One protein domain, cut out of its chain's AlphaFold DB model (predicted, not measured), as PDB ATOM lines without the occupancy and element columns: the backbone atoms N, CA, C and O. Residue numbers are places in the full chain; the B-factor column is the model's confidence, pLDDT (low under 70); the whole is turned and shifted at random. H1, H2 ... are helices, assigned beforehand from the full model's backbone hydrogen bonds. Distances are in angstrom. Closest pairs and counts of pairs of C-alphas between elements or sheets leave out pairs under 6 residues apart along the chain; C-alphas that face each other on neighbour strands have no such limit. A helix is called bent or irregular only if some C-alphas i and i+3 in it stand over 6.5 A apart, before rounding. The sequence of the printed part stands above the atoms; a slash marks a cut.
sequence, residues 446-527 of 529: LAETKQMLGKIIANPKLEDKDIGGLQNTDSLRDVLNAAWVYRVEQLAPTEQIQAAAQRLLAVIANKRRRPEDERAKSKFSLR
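What this domain is: This is residues 446 to 527 of the 529 residues of an uncharacterized protein of Acidobacteria bacterium (UniProt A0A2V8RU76). A long helix, H3, runs nearly straight through a bend; its first arm, H3a, lies side by side with H2 in a helical hairpin, and H1 crosses over one side of that pair. Residues 513 to 527, of which 513 to 525 belong to H3, stick out alone as an arm that makes the length of the whole, while residues 459 to 475 form a long loop with no named element from H1 to H2. The printed part has 82 residues with three named helices, H1, H2 and H3 in that order, and no named strand; the class is all helix. The whole is loose, with a radius of gyration of the C-alphas of 15.1 A and spans of 56 by 24 by 18 A.

How they stand to each other: The longest helix, H3, residues 494 to 525, was assigned as one helix by its hydrogen bonds but is bent: C-alphas 512 and 515 are 6.5 A apart. Its arms, H3a, residues 494 to 512, and H3b, residues 515 to 525, stand at a shallow tilt of 23 degrees. H2, residues 476 to 488, touches H3a, and the two form a hairpin, running opposite ways at a shallow tilt of 17 degrees. Their closest C-alphas, those of Ala 483 and Ile 497, are 6.1 A apart. H1, residues 446 to 458, touches H2 at a steep tilt of 65 degrees, the same way, with the closest C-alphas, those of Lys 450 and Ala 482, 4.6 A apart. H1 also touches H3a, with residues 453 to 457 alone, at a steep tilt of 66 degrees, opposite ways; the closest C-alphas are those of Ile 456 and Ala 500, 5.8 A apart. Of these three touching pairs 1 is at a shallow tilt, and the packing is only just mostly crossed. H3b is apart from H1 and from H2. In H1, H2, H3a and H3b every O i to N i+4 pair is within hydrogen-bond range.

Where its parts are: H3a measures 27.2 A from its first to its last C-alpha, beginning with C-alpha 494 at (139.271, 164.104, 185.453). H3b measures 15.4 A and ends with C-alpha 525 at (132.650, 176.237, 231.098). H2 measures 18.6 A. H1 measures 18.0 A and begins with C-alpha 446 at (148.969, 157.300, 199.685).

The domain as a whole: The two C-alphas farthest apart, those of Gln 490 and Arg 527, are 55.6 A apart. Without residues 513 to 527, which stand free, the body has 67 residues and spans 30 by 24 by 16 A, with a radius of gyration of 10.7 A. The link from H1 to H2 is long, with 17 residues, and the link from H2 to H3 is tight, with 5. The printed part has no cut. The mean pLDDT of the printed part is 89.8, and residues 472 and 474 are under 70.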
ATOM      1  N   LEU A 446     149.492 157.440 201.044       92.94
ATOM      2  CA  LEU A 446     148.969 157.300 199.685       92.94
ATOM      3  C   LEU A 446     147.899 156.215 199.613       92.94
ATOM      4  O   LEU A 446     146.818 156.468 199.088       92.94
ATOM      5  N   ALA A 447     148.187 155.020 200.131       91.81
ATOM      6  CA  ALA A 447     147.274 153.883 200.045       91.81
ATOM      7  C   ALA A 447     145.935 154.178 200.744       91.81
ATOM      8  O   ALA A 447     144.867 153.977 200.156       91.81
ATOM      9  N   GLU A 448     145.993 154.726 201.961       92.62
ATOM     10  CA  GLU A 448     144.810 155.102 202.745       92.62
ATOM     11  C   GLU A 448     143.989 156.193 202.038       92.62
ATOM     12  O   GLU A 448     142.776 156.049 201.836       92.62
ATOM     13  N   THR A 449     144.649 157.259 201.572       94.31
ATOM     14  CA  THR A 449     143.965 158.381 200.913       94.31
ATOM     15  C   THR A 449     143.405 157.991 199.544       94.31
ATOM     16  O   THR A 449     142.290 158.394 199.201       94.31
ATOM     17  N   LYS A 450     144.119 157.149 198.780       94.69
ATOM     18  CA  LYS A 450     143.653 156.573 197.504       94.69
ATOM     19  C   LYS A 450     142.379 155.762 197.729       94.69
ATOM     20  O   LYS A 450     141.378 155.996 197.051       94.69
ATOM     21  N   GLN A 451     142.360 154.883 198.734       94.19
ATOM     22  CA  GLN A 451     141.161 154.114 199.073       94.19
ATOM     23  C   GLN A 451     139.975 155.031 199.409       94.19
ATOM     24  O   GLN A 451     138.848 154.772 198.978       94.19
ATOM     25  N   MET A 452     140.210 156.108 200.162       94.69
ATOM     26  CA  MET A 452     139.154 157.048 200.541       94.69
ATOM     27  C   MET A 452     138.605 157.841 199.366       94.69
ATOM     28  O   MET A 452     137.384 157.935 199.210       94.69
ATOM     29  N   LEU A 453     139.488 158.343 198.507       96.12
ATOM     30  CA  LEU A 453     139.097 159.029 197.284       96.12
ATOM     31  C   LEU A 453     138.255 158.112 196.383       96.12
ATOM     32  O   LEU A 453     137.204 158.530 195.897       96.12
ATOM     33  N   GLY A 454     138.642 156.838 196.264       96.12
ATOM     34  CA  GLY A 454     137.882 155.821 195.539       96.12
ATOM     35  C   GLY A 454     136.453 155.632 196.042       96.12
ATOM     36  O   GLY A 454     135.528 155.556 195.235       96.12
ATOM     37  N   LYS A 455     136.238 155.621 197.366       95.81
ATOM     38  CA  LYS A 455     134.881 155.525 197.936       95.81
ATOM     39  C   LYS A 455     134.024 156.744 197.591       95.81
ATOM     40  O   LYS A 455     132.836 156.583 197.323       95.81
ATOM     41  N   ILE A 456     134.613 157.944 197.574       96.56
ATOM     42  CA  ILE A 456     133.906 159.184 197.214       96.56
ATOM     43  C   ILE A 456     133.554 159.194 195.722       96.56
ATOM     44  O   ILE A 456     132.440 159.576 195.368       96.56
ATOM     45  N   ILE A 457     134.468 158.746 194.856       96.62
ATOM     46  CA  ILE A 457     134.218 158.633 193.410       96.62
ATOM     47  C   ILE A 457     133.112 157.601 193.137       96.62
ATOM     48  O   ILE A 457     132.171 157.891 192.402       96.62
ATOM     49  N   ALA A 458     133.182 156.424 193.770       96.81
ATOM     50  CA  ALA A 458     132.188 155.362 193.599       96.81
ATOM     51  C   ALA A 458     130.805 155.736 194.162       96.81
ATOM     52  O   ALA A 458     129.782 155.288 193.644       96.81
ATOM     53  N   ASN A 459     130.757 156.559 195.214       97.19
ATOM     54  CA  ASN A 459     129.517 157.059 195.797       97.19
ATOM     55  C   ASN A 459     129.602 158.571 196.085       97.19
ATOM     56  O   ASN A 459     129.865 158.973 197.223       97.19
ATOM     57  N   PRO A 460     129.272 159.433 195.102       95.75
ATOM     58  CA  PRO A 460     129.285 160.885 195.289       95.75
ATOM     59  C   PRO A 460     128.333 161.387 196.384       95.75
ATOM     60  O   PRO A 460     128.502 162.505 196.868       95.75
ATOM     61  N   LYS A 461     127.346 160.571 196.790       96.12
ATOM     62  CA  LYS A 461     126.365 160.868 197.849       96.12
ATOM     63  C   LYS A 461     126.772 160.360 199.235       96.12
ATOM     64  O   LYS A 461     126.002 160.548 200.171       96.12
ATOM     65  N   LEU A 462     127.937 159.719 199.374       95.31
ATOM     66  CA  LEU A 462     128.476 159.266 200.664       95.31
ATOM     67  C   LEU A 462     128.406 160.414 201.675       95.31
ATOM     68  O   LEU A 462     128.756 161.516 201.282       95.31
ATOM     69  N   GLU A 463     127.957 160.236 202.916       95.00
ATOM     70  CA  GLU A 463     127.875 161.367 203.854       95.00
ATOM     71  C   GLU A 463     129.256 161.717 204.439       95.00
ATOM     72  O   GLU A 463     130.129 160.862 204.565       95.00
ATOM     73  N   ASP A 464     129.465 162.970 204.858       92.62
ATOM     74  CA  ASP A 464     130.758 163.421 205.410       92.62
ATOM     75  C   ASP A 464     131.186 162.640 206.669       92.62
ATOM     76  O   ASP A 464     132.378 162.510 206.950       92.62
ATOM     77  N   LYS A 465     130.219 162.100 207.424       89.94
ATOM     78  CA  LYS A 465     130.468 161.242 208.594       89.94
ATOM     79  C   LYS A 465     131.002 159.856 208.207       89.94
ATOM     80  O   LYS A 465     131.747 159.261 208.980       89.94
ATOM     81  N   ASP A 466     130.653 159.385 207.009       91.12
ATOM     82  CA  ASP A 466     131.040 158.077 206.475       91.12
ATOM     83  C   ASP A 466     132.398 158.135 205.761       91.12
ATOM     84  O   ASP A 466     133.037 157.106 205.534       91.12
ATOM     85  N   ILE A 467     132.905 159.346 205.491       88.94
ATOM     86  CA  ILE A 467     134.314 159.617 205.164       88.94
ATOM     87  C   ILE A 467     135.128 159.563 206.481       88.94
ATOM     88  O   ILE A 467     135.793 160.511 206.915       88.94
ATOM     89  N   GLY A 468     134.973 158.450 207.204       75.00
ATOM     90  CA  GLY A 468     135.642 158.117 208.460       75.00
ATOM     91  C   GLY A 468     136.966 157.388 208.221       75.00
ATOM     92  O   GLY A 468     137.189 156.840 207.148       75.00
ATOM     93  N   GLY A 469     137.850 157.388 209.221       75.56
ATOM     94  CA  GLY A 469     139.164 156.728 209.148       75.56
ATOM     95  C   GLY A 469     140.336 157.658 208.836       75.56
ATOM     96  O   GLY A 469     141.472 157.270 209.062       75.56
ATOM     97  N   LEU A 470     140.055 158.894 208.412       74.56
ATOM     98  CA  LEU A 470     141.087 159.908 208.223       74.56
ATOM     99  C   LEU A 470     141.774 160.234 209.557       74.56
ATOM    100  O   LEU A 470     141.101 160.677 210.501       74.56
ATOM    101  N   GLN A 471     143.082 159.999 209.644       74.38
ATOM    102  CA  GLN A 471     143.876 160.378 210.807       74.38
ATOM    103  C   GLN A 471     144.078 161.900 210.808       74.38
ATOM    104  O   GLN A 471     144.026 162.567 209.777       74.38
ATOM    105  N   ASN A 472     144.357 162.495 211.972       68.12
ATOM    106  CA  ASN A 472     144.655 163.937 212.054       68.12
ATOM    107  C   ASN A 472     145.908 164.350 211.251       68.12
ATOM    108  O   ASN A 472     146.180 165.544 211.114       68.12
ATOM    109  N   THR A 473     146.670 163.379 210.745       70.56
ATOM    110  CA  THR A 473     147.846 163.568 209.895       70.56
ATOM    111  C   THR A 473     147.508 163.817 208.432       70.56
ATOM    112  O   THR A 473     148.380 164.295 207.711       70.56
ATOM    113  N   ASP A 474     146.272 163.552 208.000       69.31
ATOM    114  CA  ASP A 474     145.916 163.644 206.588       69.31
ATOM    115  C   ASP A 474     145.995 165.089 206.116       69.31
ATOM    116  O   ASP A 474     145.425 166.020 206.707       69.31
ATOM    117  N   SER A 475     146.770 165.278 205.060       86.94
ATOM    118  CA  SER A 475     147.231 166.560 204.562       86.94
ATOM    119  C   SER A 475     146.771 166.788 203.126       86.94
ATOM    120  O   SER A 475     146.415 165.867 202.391       86.94
ATOM    121  N   LEU A 476     146.801 168.051 202.698       94.56
ATOM    122  CA  LEU A 476     146.541 168.429 201.308       94.56
ATOM    123  C   LEU A 476     147.419 167.638 200.324       94.56
ATOM    124  O   LEU A 476     146.956 167.244 199.257       94.56
ATOM    125  N   ARG A 477     148.665 167.356 200.712       94.81
ATOM    126  CA  ARG A 477     149.610 166.557 199.935       94.81
ATOM    127  C   ARG A 477     149.100 165.142 199.670       94.81
ATOM    128  O   ARG A 477     149.200 164.684 198.536       94.81
ATOM    129  N   ASP A 478     148.539 164.463 200.667       95.19
ATOM    130  CA  ASP A 478     148.079 163.075 200.514       95.19
ATOM    131  C   ASP A 478     146.907 163.005 199.523       95.19
ATOM    132  O   ASP A 478     146.869 162.145 198.640       95.19
ATOM    133  N   VAL A 479     145.998 163.987 199.587       96.69
ATOM    134  CA  VAL A 479     144.872 164.099 198.646       96.69
ATOM    135  C   VAL A 479     145.346 164.407 197.225       96.69
ATOM    136  O   VAL A 479     144.830 163.819 196.276       96.69
ATOM    137  N   LEU A 480     146.333 165.297 197.061       97.31
ATOM    138  CA  LEU A 480     146.908 165.615 195.749       97.31
ATOM    139  C   LEU A 480     147.588 164.396 195.117       97.31
ATOM    140  O   LEU A 480     147.410 164.164 193.923       97.31
ATOM    141  N   ASN A 481     148.317 163.597 195.905       97.62
ATOM    142  CA  ASN A 481     148.908 162.348 195.422       97.62
ATOM    143  C   ASN A 481     147.836 161.359 194.993       97.62
ATOM    144  O   ASN A 481     147.846 160.935 193.842       97.62
ATOM    145  N   ALA A 482     146.876 161.049 195.868       96.88
ATOM    146  CA  ALA A 482     145.783 160.143 195.535       96.88
ATOM    147  C   ALA A 482     145.050 160.573 194.253       96.88
ATOM    148  O   ALA A 482     144.807 159.746 193.377       96.88
ATOM    149  N   ALA A 483     144.749 161.867 194.106       97.25
ATOM    150  CA  ALA A 483     144.087 162.396 192.918       97.25
ATOM    151  C   ALA A 483     144.933 162.237 191.647       97.25
ATOM    152  O   ALA A 483     144.400 161.836 190.613       97.25
ATOM    153  N   TRP A 484     146.238 162.521 191.710       97.62
ATOM    154  CA  TRP A 484     147.136 162.322 190.571       97.62
ATOM    155  C   TRP A 484     147.238 160.854 190.167       97.62
ATOM    156  O   TRP A 484     147.127 160.568 188.979       97.62
ATOM    157  N   VAL A 485     147.357 159.936 191.133       96.44
ATOM    158  CA  VAL A 485     147.367 158.490 190.863       96.44
ATOM    159  C   VAL A 485     146.087 158.056 190.146       96.44
ATOM    160  O   VAL A 485     146.159 157.438 189.091       96.44
ATOM    161  N   TYR A 486     144.915 158.458 190.650       95.94
ATOM    162  CA  TYR A 486     143.632 158.168 189.993       95.94
ATOM    163  C   TYR A 486     143.555 158.706 188.562       95.94
ATOM    164  O   TYR A 486     142.947 158.073 187.697       95.94
ATOM    165  N   ARG A 487     144.135 159.888 188.323       95.69
ATOM    166  CA  ARG A 487     144.107 160.547 187.017       95.69
ATOM    167  C   ARG A 487     144.979 159.817 186.002       95.69
ATOM    168  O   ARG A 487     144.509 159.580 184.895       95.69
ATOM    169  N   VAL A 488     146.216 159.478 186.366       92.38
ATOM    170  CA  VAL A 488     147.152 158.828 185.432       92.38
ATOM    171  C   VAL A 488     146.796 157.366 185.176       92.38
ATOM    172  O   VAL A 488     146.926 156.903 184.052       92.38
ATOM    173  N   GLU A 489     146.227 156.675 186.167       92.06
ATOM    174  CA  GLU A 489     145.678 155.320 186.000       92.06
ATOM    175  C   GLU A 489     144.311 155.315 185.271       92.06
ATOM    176  O   GLU A 489     143.714 154.259 185.080       92.06
ATOM    177  N   GLN A 490     143.791 156.490 184.881       86.75
ATOM    178  CA  GLN A 490     142.520 156.676 184.159       86.75
ATOM    179  C   GLN A 490     141.312 155.989 184.817       86.75
ATOM    180  O   GLN A 490     140.374 155.542 184.155       86.75
ATOM    181  N   LEU A 491     141.297 155.937 186.148       77.25
ATOM    182  CA  LEU A 491     140.272 155.206 186.895       77.25
ATOM    183  C   LEU A 491     138.904 155.910 186.910       77.25
ATOM    184  O   LEU A 491     137.903 155.300 187.289       77.25
ATOM    185  N   ALA A 492     138.852 157.195 186.545       89.38
ATOM    186  CA  ALA A 492     137.632 157.995 186.450       89.38
ATOM    187  C   ALA A 492     137.850 159.259 185.585       89.38
ATOM    188  O   ALA A 492     138.994 159.666 185.366       89.38
ATOM    189  N   PRO A 493     136.776 159.934 185.127       93.31
ATOM    190  CA  PRO A 493     136.884 161.236 184.471       93.31
ATOM    191  C   PRO A 493     137.585 162.280 185.355       93.31
ATOM    192  O   PRO A 493     137.335 162.357 186.561       93.31
ATOM    193  N   THR A 494     138.423 163.122 184.744       91.31
ATOM    194  CA  THR A 494     139.271 164.104 185.453       91.31
ATOM    195  C   THR A 494     138.445 165.037 186.349       91.31
ATOM    196  O   THR A 494     138.833 165.314 187.486       91.31
ATOM    197  N   GLU A 495     137.269 165.470 185.893       91.00
ATOM    198  CA  GLU A 495     136.374 166.348 186.650       91.00
ATOM    199  C   GLU A 495     135.810 165.661 187.901       91.00
ATOM    200  O   GLU A 495     135.669 166.296 188.947       91.00
ATOM    201  N   GLN A 496     135.520 164.356 187.818       95.31
ATOM    202  CA  GLN A 496     135.016 163.580 188.954       95.31
ATOM    203  C   GLN A 496     136.101 163.384 190.012       95.31
ATOM    204  O   GLN A 496     135.827 163.551 191.201       95.31
ATOM    205  N   ILE A 497     137.337 163.097 189.585       95.50
ATOM    206  CA  ILE A 497     138.484 162.964 190.493       95.50
ATOM    207  C   ILE A 497     138.725 164.289 191.221       95.50
ATOM    208  O   ILE A 497     138.839 164.305 192.447       95.50
ATOM    209  N   GLN A 498     138.736 165.408 190.489       94.38
ATOM    210  CA  GLN A 498     138.915 166.732 191.085       94.38
ATOM    211  C   GLN A 498     137.794 167.065 192.082       94.38
ATOM    212  O   GLN A 498     138.084 167.520 193.191       94.38
ATOM    213  N   ALA A 499     136.528 166.821 191.729       94.50
ATOM    214  CA  ALA A 499     135.399 167.082 192.621       94.50
ATOM    215  C   ALA A 499     135.473 166.235 193.905       94.50
ATOM    216  O   ALA A 499     135.271 166.753 195.007       94.50
ATOM    217  N   ALA A 500     135.820 164.950 193.782       96.44
ATOM    218  CA  ALA A 500     136.005 164.056 194.920       96.44
ATOM    219  C   ALA A 500     137.173 164.502 195.818       96.44
ATOM    220  O   ALA A 500     137.037 164.516 197.043       96.44
ATOM    221  N   ALA A 501     138.287 164.935 195.223       96.31
ATOM    222  CA  ALA A 501     139.453 165.422 195.951       96.31
ATOM    223  C   ALA A 501     139.154 166.731 196.701       96.31
ATOM    224  O   ALA A 501     139.450 166.852 197.890       96.31
ATOM    225  N   GLN A 502     138.489 167.691 196.052       94.94
ATOM    226  CA  GLN A 502     138.052 168.936 196.693       94.94
ATOM    227  C   GLN A 502     137.083 168.673 197.850       94.94
ATOM    228  O   GLN A 502     137.189 169.299 198.908       94.94
ATOM    229  N   ARG A 503     136.173 167.707 197.683       95.19
ATOM    230  CA  ARG A 503     135.270 167.276 198.749       95.19
ATOM    231  C   ARG A 503     136.030 166.671 199.930       95.19
ATOM    232  O   ARG A 503     135.762 167.033 201.074       95.19
ATOM    233  N   LEU A 504     136.999 165.798 199.662       95.31
ATOM    234  CA  LEU A 504     137.843 165.194 200.692       95.31
ATOM    235  C   LEU A 504     138.622 166.261 201.481       95.31
ATOM    236  O   LEU A 504     138.638 166.228 202.712       95.31
ATOM    237  N   LEU A 505     139.177 167.265 200.795       94.56
ATOM    238  CA  LEU A 505     139.844 168.405 201.436       94.56
ATOM    239  C   LEU A 505     138.904 169.211 202.337       94.56
ATOM    240  O   LEU A 505     139.292 169.588 203.444       94.56
ATOM    241  N   ALA A 506     137.664 169.449 201.903       92.69
ATOM    242  CA  ALA A 506     136.669 170.141 202.718       92.69
ATOM    243  C   ALA A 506     136.342 169.360 204.004       92.69
ATOM    244  O   ALA A 506     136.256 169.949 205.084       92.69
ATOM    245  N   VAL A 507     136.233 168.030 203.916       92.69
ATOM    246  CA  VAL A 507     136.018 167.157 205.082       92.69
ATOM    247  C   VAL A 507     137.204 167.220 206.048       92.69
ATOM    248  O   VAL A 507     136.992 167.386 207.253       92.69
ATOM    249  N   ILE A 508     138.441 167.150 205.542       91.12
ATOM    250  CA  ILE A 508     139.662 167.275 206.359       91.12
ATOM    251  C   ILE A 508     139.694 168.633 207.073       91.12
ATOM    252  O   ILE A 508     139.903 168.695 208.287       91.12
ATOM    253  N   ALA A 509     139.422 169.724 206.352       89.81
ATOM    254  CA  ALA A 509     139.393 171.068 206.923       89.81
ATOM    255  C   ALA A 509     138.325 171.211 208.023       89.81
ATOM    256  O   ALA A 509     138.602 171.769 209.087       89.81
ATOM    257  N   ASN A 510     137.127 170.656 207.812       89.38
ATOM    258  CA  ASN A 510     136.049 170.674 208.804       89.38
ATOM    259  C   ASN A 510     136.401 169.871 210.063       89.38
ATOM    260  O   ASN A 510     136.103 170.311 211.176       89.38
ATOM    261  N   LYS A 511     137.067 168.719 209.912       88.38
ATOM    262  CA  LYS A 511     137.539 167.917 211.053       88.38
ATOM    263  C   LYS A 511     138.590 168.653 211.879       88.38
ATOM    264  O   LYS A 511     138.530 168.576 213.098       88.38
ATOM    265  N   ARG A 512     139.496 169.409 211.247       87.19
ATOM    266  CA  ARG A 512     140.528 170.193 211.952       87.19
ATOM    267  C   ARG A 512     139.957 171.339 212.797       87.19
ATOM    268  O   ARG A 512     140.543 171.660 213.823       87.19
ATOM    269  N   ARG A 513     138.811 171.916 212.413       86.31
ATOM    270  CA  ARG A 513     138.161 173.020 213.153       86.31
ATOM    271  C   ARG A 513     137.432 172.567 214.424       86.31
ATOM    272  O   ARG A 513     137.461 173.269 215.429       86.31
ATOM    273  N   ARG A 514     136.815 171.375 214.424       83.81
ATOM    274  CA  ARG A 514     136.007 170.887 215.566       83.81
ATOM    275  C   ARG A 514     136.762 170.837 216.910       83.81
ATOM    276  O   ARG A 514     136.201 171.311 217.896       83.81
ATOM    277  N   PRO A 515     138.011 170.330 216.993       79.81
ATOM    278  CA  PRO A 515     138.759 170.293 218.247       79.81
ATOM    279  C   PRO A 515     139.047 171.678 218.830       79.81
ATOM    280  O   PRO A 515     139.133 171.822 220.049       79.81
ATOM    281  N   GLU A 516     139.220 172.697 217.986       79.62
ATOM    282  CA  GLU A 516     139.471 174.069 218.437       79.62
ATOM    283  C   GLU A 516     138.210 174.669 219.064       79.62
ATOM    284  O   GLU A 516     138.279 175.216 220.169       79.62
ATOM    285  N   ASP A 517     137.052 174.452 218.436       81.25
ATOM    286  CA  ASP A 517     135.753 174.888 218.956       81.25
ATOM    287  C   ASP A 517     135.385 174.176 220.267       81.25
ATOM    288  O   ASP A 517     134.898 174.801 221.213       81.25
ATOM    289  N   GLU A 518     135.631 172.866 220.361       88.50
ATOM    290  CA  GLU A 518     135.379 172.089 221.581       88.50
ATOM    291  C   GLU A 518     136.306 172.515 222.730       88.50
ATOM    292  O   GLU A 518     135.852 172.686 223.867       88.50
ATOM    293  N   ARG A 519     137.589 172.782 222.441       85.06
ATOM    294  CA  ARG A 519     138.535 173.333 223.429       85.06
ATOM    295  C   ARG A 519     138.145 174.741 223.876       85.06
ATOM    296  O   ARG A 519     138.272 175.048 225.062       85.06
ATOM    297  N   ALA A 520     137.666 175.588 222.965       83.12
ATOM    298  CA  ALA A 520     137.184 176.926 223.302       83.12
ATOM    299  C   ALA A 520     135.954 176.864 224.225       83.12
ATOM    300  O   ALA A 520     135.914 177.560 225.242       83.12
ATOM    301  N   LYS A 521     135.001 175.964 223.939       85.75
ATOM    302  CA  LYS A 521     133.812 175.735 224.780       85.75
ATOM    303  C   LYS A 521     134.169 175.204 226.172       85.75
ATOM    304  O   LYS A 521     133.648 175.713 227.161       85.75
ATOM    305  N   SER A 522     135.098 174.250 226.268       85.19
ATOM    306  CA  SER A 522     135.562 173.705 227.557       85.19
ATOM    307  C   SER A 522     136.271 174.754 228.429       85.19
ATOM    308  O   SER A 522     136.079 174.785 229.645       85.19
ATOM    309  N   LYS A 523     137.043 175.673 227.829       85.44
ATOM    310  CA  LYS A 523     137.664 176.787 228.573       85.44
ATOM    311  C   LYS A 523     136.640 177.782 229.122       85.44
ATOM    312  O   LYS A 523     136.872 178.348 230.187       85.44
ATOM    313  N   PHE A 524     135.523 177.988 228.423       82.12
ATOM    314  CA  PHE A 524     134.441 178.852 228.898       82.12
ATOM    315  C   PHE A 524     133.647 178.221 230.046       82.12
ATOM    316  O   PHE A 524     133.345 178.917 231.012       82.12
ATOM    317  N   SER A 525     133.376 176.910 230.006       78.94
ATOM    318  CA  SER A 525     132.650 176.237 231.098       78.94
ATOM    319  C   SER A 525     133.432 176.202 232.416       78.94
ATOM    320  O   SER A 525     132.829 176.141 233.477       78.94
ATOM    321  N   LEU A 526     134.769 176.259 232.367       80.94
ATOM    322  CA  LEU A 526     135.635 176.258 233.555       80.94
ATOM    323  C   LEU A 526     135.823 177.640 234.208       80.94
ATOM    324  O   LEU A 526     136.385 177.703 235.294       80.94
ATOM    325  N   ARG A 527     135.390 178.737 233.569       78.75
ATOM    326  CA  ARG A 527     135.461 180.102 234.138       78.75
ATOM    327  C   ARG A 527     134.132 180.601 234.719       78.75
ATOM    328  O   ARG A 527     134.096 181.700 235.259       78.75
TER     329      ARG A 527